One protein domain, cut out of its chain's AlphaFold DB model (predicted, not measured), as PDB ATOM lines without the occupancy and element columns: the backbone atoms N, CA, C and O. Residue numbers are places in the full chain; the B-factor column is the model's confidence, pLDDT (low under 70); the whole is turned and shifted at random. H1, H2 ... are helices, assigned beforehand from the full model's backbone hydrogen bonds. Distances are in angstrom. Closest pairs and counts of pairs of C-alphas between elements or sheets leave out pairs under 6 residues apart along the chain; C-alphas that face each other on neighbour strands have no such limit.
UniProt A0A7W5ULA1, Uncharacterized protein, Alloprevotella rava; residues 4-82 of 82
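AT A GLANCE: This is residues 4 to 82 of the 82 residues of an uncharacterized protein of Alloprevotella rava (UniProt A0A7W5ULA1). Picture a small head in which the short helices H1, H2, H4 and H5 gather round the longer H3, and one long helix, H6, whose first part meets the last part of H3 in a corner at about a right angle and which runs on from there as an arm, with residues 72 to 82 sticking out. Residues 53 to 59, in the loop that leads from the head to H6, stick out as well. The printed part has 79 residues with six named helices, H1 to H6 in order along the chain, and no named strand; the class is all helix. It is only just compact, close to loose, with a radius of gyration of the C-alphas of 13.7 A and spans of 40 by 28 by 23 A.

IN THESE COORDINATES: Find C-alpha 4 at (217.153, 235.767, 173.144), where H1 begins and runs to residue 7. H2 follows at residues 11 to 15. Look next at C-alpha 19, at (222.351, 215.860, 181.180): from there H3 runs to residue 32, 19.8 A from first to last C-alpha. H4 is residues 35 to 40, and H5 is residues 43 to 48. H6, residues 60 to 80, is the longest helix at 30.1 A and ends with C-alpha 80 at (193.823, 226.227, 190.818).

HOW THE PARTS SIT: Start at H1, which is close to H3 but not clearly touching it; their closest C-alphas, of Leu 6 and Val 29, are 6.2 A apart. H2 and H5 touch, and their closest C-alphas, of Ile 11 and Val 45, are 5.3 A apart. H3 and H4 are close but not clearly touching, with the C-alphas of Val 29 and Ile 38 closest at 7.4 A, at a steep tilt of 65 degrees, opposite ways. H3 and H5 are also close but not clearly touching, with the C-alphas of Leu 22 and Lys 48 closest at 7.7 A. H3 and H6 only just touch, with 3 pairs of C-alphas within 8 A, through residues 27 to 31 of H3 and 64 to 68 of H6 alone. There the C-alphas of Ile 30 and Ile 64 are closest at 7.2 A, and the lines are about perpendicular at 84 degrees. H6 is apart from H1, H2, H4 and H5. In H2, H3, H4, H5 and H6 every O i to N i+4 pair is within hydrogen-bond range; H1 is too short for such a pair.

THE WHOLE: The C-alphas farthest apart are those of Lys 43 and Lys 82, at 41.7 A. Without the stretches that stand free, the body has 61 residues and spans 31 by 24 by 19 A. The printed part has no cut; the link from H5 to H6, 11 residues, is long, and the other links are tight. The mean pLDDT of the printed part is 73.9, and 20 residues are under 70, among them residues 51 to 61.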
ATOM      1  N   GLU A   4     215.903 235.331 173.785       76.31
ATOM      2  CA  GLU A   4     217.153 235.767 173.144       76.31
ATOM      3  C   GLU A   4     218.382 234.985 173.636       76.31
ATOM      4  O   GLU A   4     219.211 234.565 172.827       76.31
ATOM      5  N   GLU A   5     218.448 234.704 174.940       76.69
ATOM      6  CA  GLU A   5     219.498 233.869 175.545       76.69
ATOM      7  C   GLU A   5     219.454 232.445 174.981       76.69
ATOM      8  O   GLU A   5     220.481 231.871 174.632       76.69
ATOM      9  N   LEU A   6     218.247 231.894 174.816       80.62
ATOM     10  CA  LEU A   6     218.046 230.567 174.233       80.62
ATOM     11  C   LEU A   6     218.405 230.518 172.741       80.62
ATOM     12  O   LEU A   6     218.948 229.520 172.275       80.62
ATOM     13  N   ARG A   7     218.152 231.595 171.986       76.12
ATOM     14  CA  ARG A   7     218.593 231.713 170.584       76.12
ATOM     15  C   ARG A   7     220.108 231.826 170.447       76.12
ATOM     16  O   ARG A   7     220.653 231.383 169.440       76.12
ATOM     17  N   SER A   8     220.766 232.406 171.446       80.62
ATOM     18  CA  SER A   8     222.219 232.586 171.486       80.62
ATOM     19  C   SER A   8     222.950 231.423 172.162       80.62
ATOM     20  O   SER A   8     224.160 231.509 172.361       80.62
ATOM     21  N   LEU A   9     222.246 230.333 172.502       82.50
ATOM     22  CA  LEU A   9     222.862 229.137 173.069       82.50
ATOM     23  C   LEU A   9     223.948 228.601 172.140       82.50
ATOM     24  O   LEU A   9     223.717 228.332 170.961       82.50
ATOM     25  N   THR A  10     225.128 228.392 172.709       82.31
ATOM     26  CA  THR A  10     226.281 227.821 172.010       82.31
ATOM     27  C   THR A  10     226.602 226.421 172.521       82.31
ATOM     28  O   THR A  10     226.302 226.055 173.659       82.31
ATOM     29  N   ILE A  11     227.255 225.617 171.678       80.31
ATOM     30  CA  ILE A  11     227.681 224.261 172.044       80.31
ATOM     31  C   ILE A  11     228.658 224.258 173.230       80.31
ATOM     32  O   ILE A  11     228.654 223.319 174.020       80.31
ATOM     33  N   GLU A  12     229.460 225.313 173.391       83.31
ATOM     34  CA  GLU A  12     230.405 225.465 174.502       83.31
ATOM     35  C   GLU A  12     229.682 225.607 175.845       83.31
ATOM     36  O   GLU A  12     230.046 224.929 176.805       83.31
ATOM     37  N   GLN A  13     228.602 226.397 175.893       81.75
ATOM     38  CA  GLN A  13     227.762 226.513 177.090       81.75
ATOM     39  C   GLN A  13     227.107 225.176 177.448       81.75
ATOM     40  O   GLN A  13     227.071 224.795 178.615       81.75
ATOM     41  N   LEU A  14     226.642 224.436 176.440       84.31
ATOM     42  CA  LEU A  14     226.001 223.135 176.627       84.31
ATOM     43  C   LEU A  14     226.994 222.021 176.999       84.31
ATOM     44  O   LEU A  14     226.640 221.082 177.703       84.31
ATOM     45  N   ASN A  15     228.244 222.086 176.536       83.44
ATOM     46  CA  ASN A  15     229.262 221.085 176.868       83.44
ATOM     47  C   ASN A  15     229.693 221.132 178.339       83.44
ATOM     48  O   ASN A  15     230.127 220.109 178.860       83.44
ATOM     49  N   GLY A  16     229.553 222.282 179.003       83.94
ATOM     50  CA  GLY A  16     229.809 222.423 180.437       83.94
ATOM     51  C   GLY A  16     228.650 221.987 181.343       83.94
ATOM     52  O   GLY A  16     228.793 222.049 182.561       83.94
ATOM     53  N   MET A  17     227.510 221.578 180.777       87.19
ATOM     54  CA  MET A  17     226.284 221.264 181.519       87.19
ATOM     55  C   MET A  17     226.066 219.762 181.701       87.19
ATOM     56  O   MET A  17     226.486 218.944 180.881       87.19
ATOM     57  N   THR A  18     225.367 219.402 182.778       87.75
ATOM     58  CA  THR A  18     224.933 218.021 183.025       87.75
ATOM     59  C   THR A  18     223.744 217.642 182.140       87.75
ATOM     60  O   THR A  18     223.039 218.506 181.620       87.75
ATOM     61  N   GLU A  19     223.482 216.342 181.987       79.31
ATOM     62  CA  GLU A  19     222.351 215.860 181.180       79.31
ATOM     63  C   GLU A  19     220.995 216.393 181.668       79.31
ATOM     64  O   GLU A  19     220.164 216.757 180.843       79.31
ATOM     65  N   GLU A  20     220.792 216.528 182.982       77.75
ATOM     66  CA  GLU A  20     219.570 217.125 183.547       77.75
ATOM     67  C   GLU A  20     219.423 218.606 183.176       77.75
ATOM     68  O   GLU A  20     218.334 219.065 182.840       77.75
ATOM     69  N   GLN A  21     220.518 219.371 183.187       81.38
ATOM     70  CA  GLN A  21     220.482 220.776 182.775       81.38
ATOM     71  C   GLN A  21     220.213 220.919 181.276       81.38
ATOM     72  O   GLN A  21     219.482 221.821 180.867       81.38
ATOM     73  N   LEU A  22     220.777 220.022 180.464       82.75
ATOM     74  CA  LEU A  22     220.508 219.969 179.031       82.75
ATOM     75  C   LEU A  22     219.037 219.658 178.750       82.75
ATOM     76  O   LEU A  22     218.457 220.294 177.876       82.75
ATOM     77  N   ASP A  23     218.419 218.756 179.513       79.62
ATOM     78  CA  ASP A  23     216.991 218.449 179.403       79.62
ATOM     79  C   ASP A  23     216.121 219.664 179.768       79.62
ATOM     80  O   ASP A  23     215.243 220.070 179.006       79.62
ATOM     81  N   VAL A  24     216.431 220.344 180.874       80.94
ATOM     82  CA  VAL A  24     215.724 221.568 181.291       80.94
ATOM     83  C   VAL A  24     215.862 222.693 180.259       80.94
ATOM     84  O   VAL A  24     214.912 223.447 180.027       80.94
ATOM     85  N   ILE A  25     217.027 222.834 179.622       81.44
ATOM     86  CA  ILE A  25     217.217 223.816 178.550       81.44
ATOM     87  C   ILE A  25     216.487 223.392 177.284       81.44
ATOM     88  O   ILE A  25     215.852 224.240 176.668       81.44
ATOM     89  N   ALA A  26     216.519 222.116 176.904       79.88
ATOM     90  CA  ALA A  26     215.776 221.618 175.752       79.88
ATOM     91  C   ALA A  26     214.275 221.903 175.909       79.88
ATOM     92  O   ALA A  26     213.655 222.445 174.995       79.88
ATOM     93  N   ASN A  27     213.725 221.652 177.100       77.69
ATOM     94  CA  ASN A  27     212.342 221.978 177.438       77.69
ATOM     95  C   ASN A  27     212.059 223.485 177.344       77.69
ATOM     96  O   ASN A  27     211.087 223.881 176.709       77.69
ATOM     97  N   GLN A  28     212.928 224.341 177.894       79.38
ATOM     98  CA  GLN A  28     212.777 225.798 177.774       79.38
ATOM     99  C   GLN A  28     212.885 226.290 176.325       79.38
ATOM    100  O   GLN A  28     212.164 227.204 175.939       79.38
ATOM    101  N   VAL A  29     213.771 225.701 175.517       80.94
ATOM    102  CA  VAL A  29     213.885 226.006 174.085       80.94
ATOM    103  C   VAL A  29     212.578 225.667 173.379       80.94
ATOM    104  O   VAL A  29     212.086 226.485 172.618       80.94
ATOM    105  N   ILE A  30     211.989 224.505 173.658       75.56
ATOM    106  CA  ILE A  30     210.713 224.084 173.065       75.56
ATOM    107  C   ILE A  30     209.542 224.961 173.539       75.56
ATOM    108  O   ILE A  30     208.627 225.227 172.767       75.56
ATOM    109  N   GLU A  31     209.560 225.409 174.795       76.62
ATOM    110  CA  GLU A  31     208.508 226.254 175.369       76.62
ATOM    111  C   GLU A  31     208.555 227.693 174.832       76.62
ATOM    112  O   GLU A  31     207.518 228.288 174.539       76.62
ATOM    113  N   LEU A  32     209.756 228.269 174.721       79.31
ATOM    114  CA  LEU A  32     209.943 229.695 174.439       79.31
ATOM    115  C   LEU A  32     210.254 229.998 172.969       79.31
ATOM    116  O   LEU A  32     210.050 231.135 172.529       79.31
ATOM    117  N   LEU A  33     210.785 229.032 172.213       78.50
ATOM    118  CA  LEU A  33     211.055 229.181 170.786       78.50
ATOM    119  C   LEU A  33     210.014 228.417 169.972       78.50
ATOM    120  O   LEU A  33     209.668 227.277 170.253       78.50
ATOM    121  N   GLU A  34     209.560 229.055 168.900       75.75
ATOM    122  CA  GLU A  34     208.700 228.419 167.908       75.75
ATOM    123  C   GLU A  34     209.507 227.458 167.030       75.75
ATOM    124  O   GLU A  34     210.730 227.568 166.920       75.75
ATOM    125  N   GLU A  35     208.827 226.542 166.341       71.19
ATOM    126  CA  GLU A  35     209.482 225.528 165.507       71.19
ATOM    127  C   GLU A  35     210.466 226.136 164.486       71.19
ATOM    128  O   GLU A  35     211.564 225.612 164.283       71.19
ATOM    129  N   ASP A  36     210.109 227.270 163.881       76.31
ATOM    130  CA  ASP A  36     210.953 227.981 162.914       76.31
ATOM    131  C   ASP A  36     212.205 228.605 163.557       76.31
ATOM    132  O   ASP A  36     213.282 228.639 162.962       76.31
ATOM    133  N   GLU A  37     212.107 229.038 164.814       79.00
ATOM    134  CA  GLU A  37     213.231 229.573 165.590       79.00
ATOM    135  C   GLU A  37     214.162 228.434 166.040       79.00
ATOM    136  O   GLU A  37     215.385 228.554 165.969       79.00
ATOM    137  N   ILE A  38     213.603 227.279 166.411       77.75
ATOM    138  CA  ILE A  38     214.373 226.067 166.721       77.75
ATOM    139  C   ILE A  38     215.124 225.578 165.469       77.75
ATOM    140  O   ILE A  38     216.285 225.161 165.542       77.75
ATOM    141  N   LYS A  39     214.513 225.680 164.283       76.19
ATOM    142  CA  LYS A  39     215.179 225.399 162.998       76.19
ATOM    143  C   LYS A  39     216.318 226.375 162.674       76.19
ATOM    144  O   LYS A  39     217.230 225.993 161.936       76.19
ATOM    145  N   GLN A  40     216.327 227.570 163.259       82.44
ATOM    146  CA  GLN A  40     217.435 228.522 163.134       82.44
ATOM    147  C   GLN A  40     218.582 228.257 164.119       82.44
ATOM    148  O   GLN A  40     219.689 228.743 163.887       82.44
ATOM    149  N   LEU A  41     218.369 227.463 165.177       82.56
ATOM    150  CA  LEU A  41     219.449 227.095 166.095       82.56
ATOM    151  C   LEU A  41     220.564 226.313 165.375       82.56
ATOM    152  O   LEU A  41     220.284 225.523 164.461       82.56
ATOM    153  N   PRO A  42     221.830 226.456 165.813       83.50
ATOM    154  CA  PRO A  42     222.938 225.674 165.280       83.50
ATOM    155  C   PRO A  42     222.649 224.168 165.348       83.50
ATOM    156  O   PRO A  42     222.124 223.663 166.344       83.50
ATOM    157  N   LYS A  43     223.028 223.413 164.305       81.00
ATOM    158  CA  LYS A  43     222.833 221.947 164.276       81.00
ATOM    159  C   LYS A  43     223.450 221.255 165.493       81.00
ATOM    160  O   LYS A  43     222.849 220.328 166.023       81.00
ATOM    161  N   GLU A  44     224.615 221.714 165.937       82.12
ATOM    162  CA  GLU A  44     225.322 221.152 167.091       82.12
ATOM    163  C   GLU A  44     224.532 221.337 168.391       82.12
ATOM    164  O   GLU A  44     224.367 220.385 169.149       82.12
ATOM    165  N   VAL A  45     223.973 222.532 168.602       83.62
ATOM    166  CA  VAL A  45     223.117 222.874 169.750       83.62
ATOM    167  C   VAL A  45     221.880 221.986 169.772       83.62
ATOM    168  O   VAL A  45     221.590 221.355 170.785       83.62
ATOM    169  N   ARG A  46     221.202 221.847 168.626       80.06
ATOM    170  CA  ARG A  46     220.048 220.945 168.500       80.06
ATOM    171  C   ARG A  46     220.395 219.494 168.793       80.06
ATOM    172  O   ARG A  46     219.609 218.797 169.423       80.06
ATOM    173  N   ASN A  47     221.543 219.027 168.316       81.38
ATOM    174  CA  ASN A  47     221.969 217.649 168.523       81.38
ATOM    175  C   ASN A  47     222.306 217.388 169.999       81.38
ATOM    176  O   ASN A  47     221.889 216.387 170.572       81.38
ATOM    177  N   LYS A  48     223.000 218.331 170.645       81.50
ATOM    178  CA  LYS A  48     223.389 218.239 172.057       81.50
ATOM    179  C   LYS A  48     222.192 218.277 173.000       81.50
ATOM    180  O   LYS A  48     222.133 217.496 173.942       81.50
ATOM    181  N   LEU A  49     221.227 219.143 172.706       75.88
ATOM    182  CA  LEU A  49     219.954 219.224 173.419       75.88
ATOM    183  C   LEU A  49     218.990 218.083 173.029       75.88
ATOM    184  O   LEU A  49     217.839 218.095 173.446       75.88
ATOM    185  N   LYS A  50     219.434 217.115 172.206       72.06
ATOM    186  CA  LYS A  50     218.634 215.979 171.706       72.06
ATOM    187  C   LYS A  50     217.303 216.409 171.054       72.06
ATOM    188  O   LYS A  50     216.366 215.632 170.938       72.06
ATOM    189  N   ILE A  51     217.268 217.647 170.559       68.31
ATOM    190  CA  ILE A  51     216.184 218.267 169.782       68.31
ATOM    191  C   ILE A  51     216.248 217.773 168.327       68.31
ATOM    192  O   ILE A  51     215.283 217.844 167.570       68.31
ATOM    193  N   SER A  52     217.422 217.288 167.900       55.28
ATOM    194  CA  SER A  52     217.638 216.788 166.547       55.28
ATOM    195  C   SER A  52     217.103 215.364 166.396       55.28
ATOM    196  O   SER A  52     217.666 214.399 166.902       55.28
ATOM    197  N   ARG A  53     216.004 215.268 165.650       57.88
ATOM    198  CA  ARG A  53     215.331 214.056 165.181       57.88
ATOM    199  C   ARG A  53     216.295 213.087 164.490       57.88
ATOM    200  O   ARG A  53     216.629 213.293 163.329       57.88
ATOM    201  N   GLU A  54     216.610 211.976 165.144       44.09
ATOM    202  CA  GLU A  54     216.973 210.738 164.452       44.09
ATOM    203  C   GLU A  54     216.492 209.520 165.263       44.09
ATOM    204  O   GLU A  54     217.139 209.069 166.198       44.09
ATOM    205  N   GLY A  55     215.310 209.009 164.891       43.94
ATOM    206  CA  GLY A  55     214.855 207.651 165.215       43.94
ATOM    207  C   GLY A  55     214.032 207.461 166.498       43.94
ATOM    208  O   GLY A  55     214.515 207.680 167.600       43.94
ATOM    209  N   GLY A  56     212.815 206.920 166.339       45.91
ATOM    210  CA  GLY A  56     212.120 206.174 167.399       45.91
ATOM    211  C   GLY A  56     210.740 206.693 167.823       45.91
ATOM    212  O   GLY A  56     210.622 207.441 168.780       45.91
ATOM    213  N   LEU A  57     209.689 206.191 167.165       44.22
ATOM    214  CA  LEU A  57     208.318 206.008 167.691       44.22
ATOM    215  C   LEU A  57     207.417 207.215 168.019       44.22
ATOM    216  O   LEU A  57     206.280 207.000 168.432       44.22
ATOM    217  N   GLY A  58     207.811 208.451 167.739       49.66
ATOM    218  CA  GLY A  58     206.884 209.585 167.795       49.66
ATOM    219  C   GLY A  58     207.352 210.710 166.895       49.66
ATOM    220  O   GLY A  58     208.534 211.047 166.894       49.66
ATOM    221  N   SER A  59     206.449 211.284 166.094       68.44
ATOM    222  CA  SER A  59     206.754 212.531 165.383       68.44
ATOM    223  C   SER A  59     207.220 213.558 166.421       68.44
ATOM    224  O   SER A  59     206.661 213.613 167.515       68.44
ATOM    225  N   TRP A  60     208.227 214.365 166.104       64.88
ATOM    226  CA  TRP A  60     208.688 215.496 166.927       64.88
ATOM    227  C   TRP A  60     207.508 216.322 167.487       64.88
ATOM    228  O   TRP A  60     207.482 216.679 168.661       64.88
ATOM    229  N   GLU A  61     206.456 216.467 166.681       63.41
ATOM    230  CA  GLU A  61     205.178 217.090 167.030       63.41
ATOM    231  C   GLU A  61     204.452 216.403 168.197       63.41
ATOM    232  O   GLU A  61     203.898 217.070 169.062       63.41
ATOM    233  N   THR A  62     204.478 215.069 168.261       71.06
ATOM    234  CA  THR A  62     203.849 214.300 169.347       71.06
ATOM    235  C   THR A  62     204.628 214.400 170.653       71.06
ATOM    236  O   THR A  62     204.015 214.467 171.713       71.06
ATOM    237  N   TRP A  63     205.961 214.468 170.597       69.38
ATOM    238  CA  TRP A  63     206.785 214.617 171.798       69.38
ATOM    239  C   TRP A  63     206.674 216.036 172.377       69.38
ATOM    240  O   TRP A  63     206.450 216.187 173.576       69.38
ATOM    241  N   ILE A  64     206.675 217.066 171.518       67.81
ATOM    242  CA  ILE A  64     206.352 218.444 171.923       67.81
ATOM    243  C   ILE A  64     204.938 218.527 172.497       67.81
ATOM    244  O   ILE A  64     204.746 219.116 173.557       67.81
ATOM    245  N   ALA A  65     203.940 217.935 171.835       72.62
ATOM    246  CA  ALA A  65     202.561 217.984 172.312       72.62
ATOM    247  C   ALA A  65     202.407 217.360 173.710       72.62
ATOM    248  O   ALA A  65     201.632 217.868 174.518       72.62
ATOM    249  N   LEU A  66     203.162 216.300 174.021       73.50
ATOM    250  CA  LEU A  66     203.187 215.703 175.358       73.50
ATOM    251  C   LEU A  66     203.800 216.648 176.399       73.50
ATOM    252  O   LEU A  66     203.219 216.809 177.472       73.50
ATOM    253  N   ILE A  67     204.919 217.303 176.075       72.31
ATOM    254  CA  ILE A  67     205.566 218.286 176.957       72.31
ATOM    255  C   ILE A  67     204.633 219.480 177.199       72.31
ATOM    256  O   ILE A  67     204.352 219.814 178.347       72.31
ATOM    257  N   ILE A  68     204.065 220.067 176.141       70.44
ATOM    258  CA  ILE A  68     203.118 221.185 176.251       70.44
ATOM    259  C   ILE A  68     201.884 220.771 177.065       70.44
ATOM    260  O   ILE A  68     201.445 221.523 177.931       70.44
ATOM    261  N   SER A  69     201.340 219.570 176.848       76.50
ATOM    262  CA  SER A  69     200.198 219.059 177.619       76.50
ATOM    263  C   SER A  69     200.520 218.936 179.115       76.50
ATOM    264  O   SER A  69     199.746 219.392 179.962       76.50
ATOM    265  N   ALA A  70     201.693 218.392 179.458       73.69
ATOM    266  CA  ALA A  70     202.157 218.293 180.840       73.69
ATOM    267  C   ALA A  70     202.358 219.673 181.492       73.69
ATOM    268  O   ALA A  70     201.970 219.880 182.644       73.69
ATOM    269  N   LEU A  71     202.898 220.638 180.746       69.56
ATOM    270  CA  LEU A  71     203.108 222.006 181.217       69.56
ATOM    271  C   LEU A  71     201.789 222.755 181.423       69.56
ATOM    272  O   LEU A  71     201.606 223.385 182.462       69.56
ATOM    273  N   VAL A  72     200.833 222.640 180.496       74.88
ATOM    274  CA  VAL A  72     199.486 223.218 180.649       74.88
ATOM    275  C   VAL A  72     198.807 222.671 181.904       74.88
ATOM    276  O   VAL A  72     198.203 223.437 182.656       74.88
ATOM    277  N   MET A  73     198.956 221.371 182.182       79.88
ATOM    278  CA  MET A  73     198.465 220.780 183.429       79.88
ATOM    279  C   MET A  73     199.174 221.355 184.663       79.88
ATOM    280  O   MET A  73     198.500 221.704 185.631       79.88
ATOM    281  N   SER A  74     200.500 221.514 184.630       69.19
ATOM    282  CA  SER A  74     201.266 222.117 185.732       69.19
ATOM    283  C   SER A  74     200.857 223.575 186.000       69.19
ATOM    284  O   SER A  74     200.648 223.965 187.149       69.19
ATOM    285  N   LEU A  75     200.632 224.366 184.946       67.12
ATOM    286  CA  LEU A  75     200.145 225.743 185.049       67.12
ATOM    287  C   LEU A  75     198.712 225.810 185.592       67.12
ATOM    288  O   LEU A  75     198.426 226.634 186.459       67.12
ATOM    289  N   MET A  76     197.814 224.928 185.141       73.31
ATOM    290  CA  MET A  76     196.464 224.839 185.708       73.31
ATOM    291  C   MET A  76     196.494 224.460 187.188       73.31
ATOM    292  O   MET A  76     195.757 225.050 187.974       73.31
ATOM    293  N   GLN A  77     197.358 223.524 187.590       68.69
ATOM    294  CA  GLN A  77     197.529 223.162 188.999       68.69
ATOM    295  C   GLN A  77     198.058 224.329 189.837       68.69
ATOM    296  O   GLN A  77     197.577 224.541 190.947       68.69
ATOM    297  N   LEU A  78     198.988 225.125 189.307       67.50
ATOM    298  CA  LEU A  78     199.502 226.315 189.986       67.50
ATOM    299  C   LEU A  78     198.418 227.391 190.182       67.50
ATOM    300  O   LEU A  78     198.390 228.061 191.212       67.50
ATOM    301  N   ILE A  79     197.534 227.565 189.196       70.88
ATOM    302  CA  ILE A  79     196.460 228.569 189.236       70.88
ATOM    303  C   ILE A  79     195.289 228.101 190.116       70.88
ATOM    304  O   ILE A  79     194.681 228.919 190.800       70.88
ATOM    305  N   MET A  80     194.972 226.804 190.106       71.88
ATOM    306  CA  MET A  80     193.823 226.227 190.818       71.88
ATOM    307  C   MET A  80     194.161 225.762 192.246       71.88
ATOM    308  O   MET A  80     193.260 225.563 193.055       71.88
ATOM    309  N   GLY A  81     195.445 225.587 192.563       60.16
ATOM    310  CA  GLY A  81     195.942 225.127 193.862       60.16
ATOM    311  C   GLY A  81     196.302 226.233 194.859       60.16
ATOM    312  O   GLY A  81     197.088 225.964 195.767       60.16
ATOM    313  N   LYS A  82     195.785 227.459 194.695       51.34
ATOM    314  CA  LYS A  82     196.049 228.583 195.604       51.34
ATOM    315  C   LYS A  82     194.774 229.159 196.203       51.34
ATOM    316  O   LYS A  82     193.818 229.382 195.430       51.34
TER     317      LYS A  82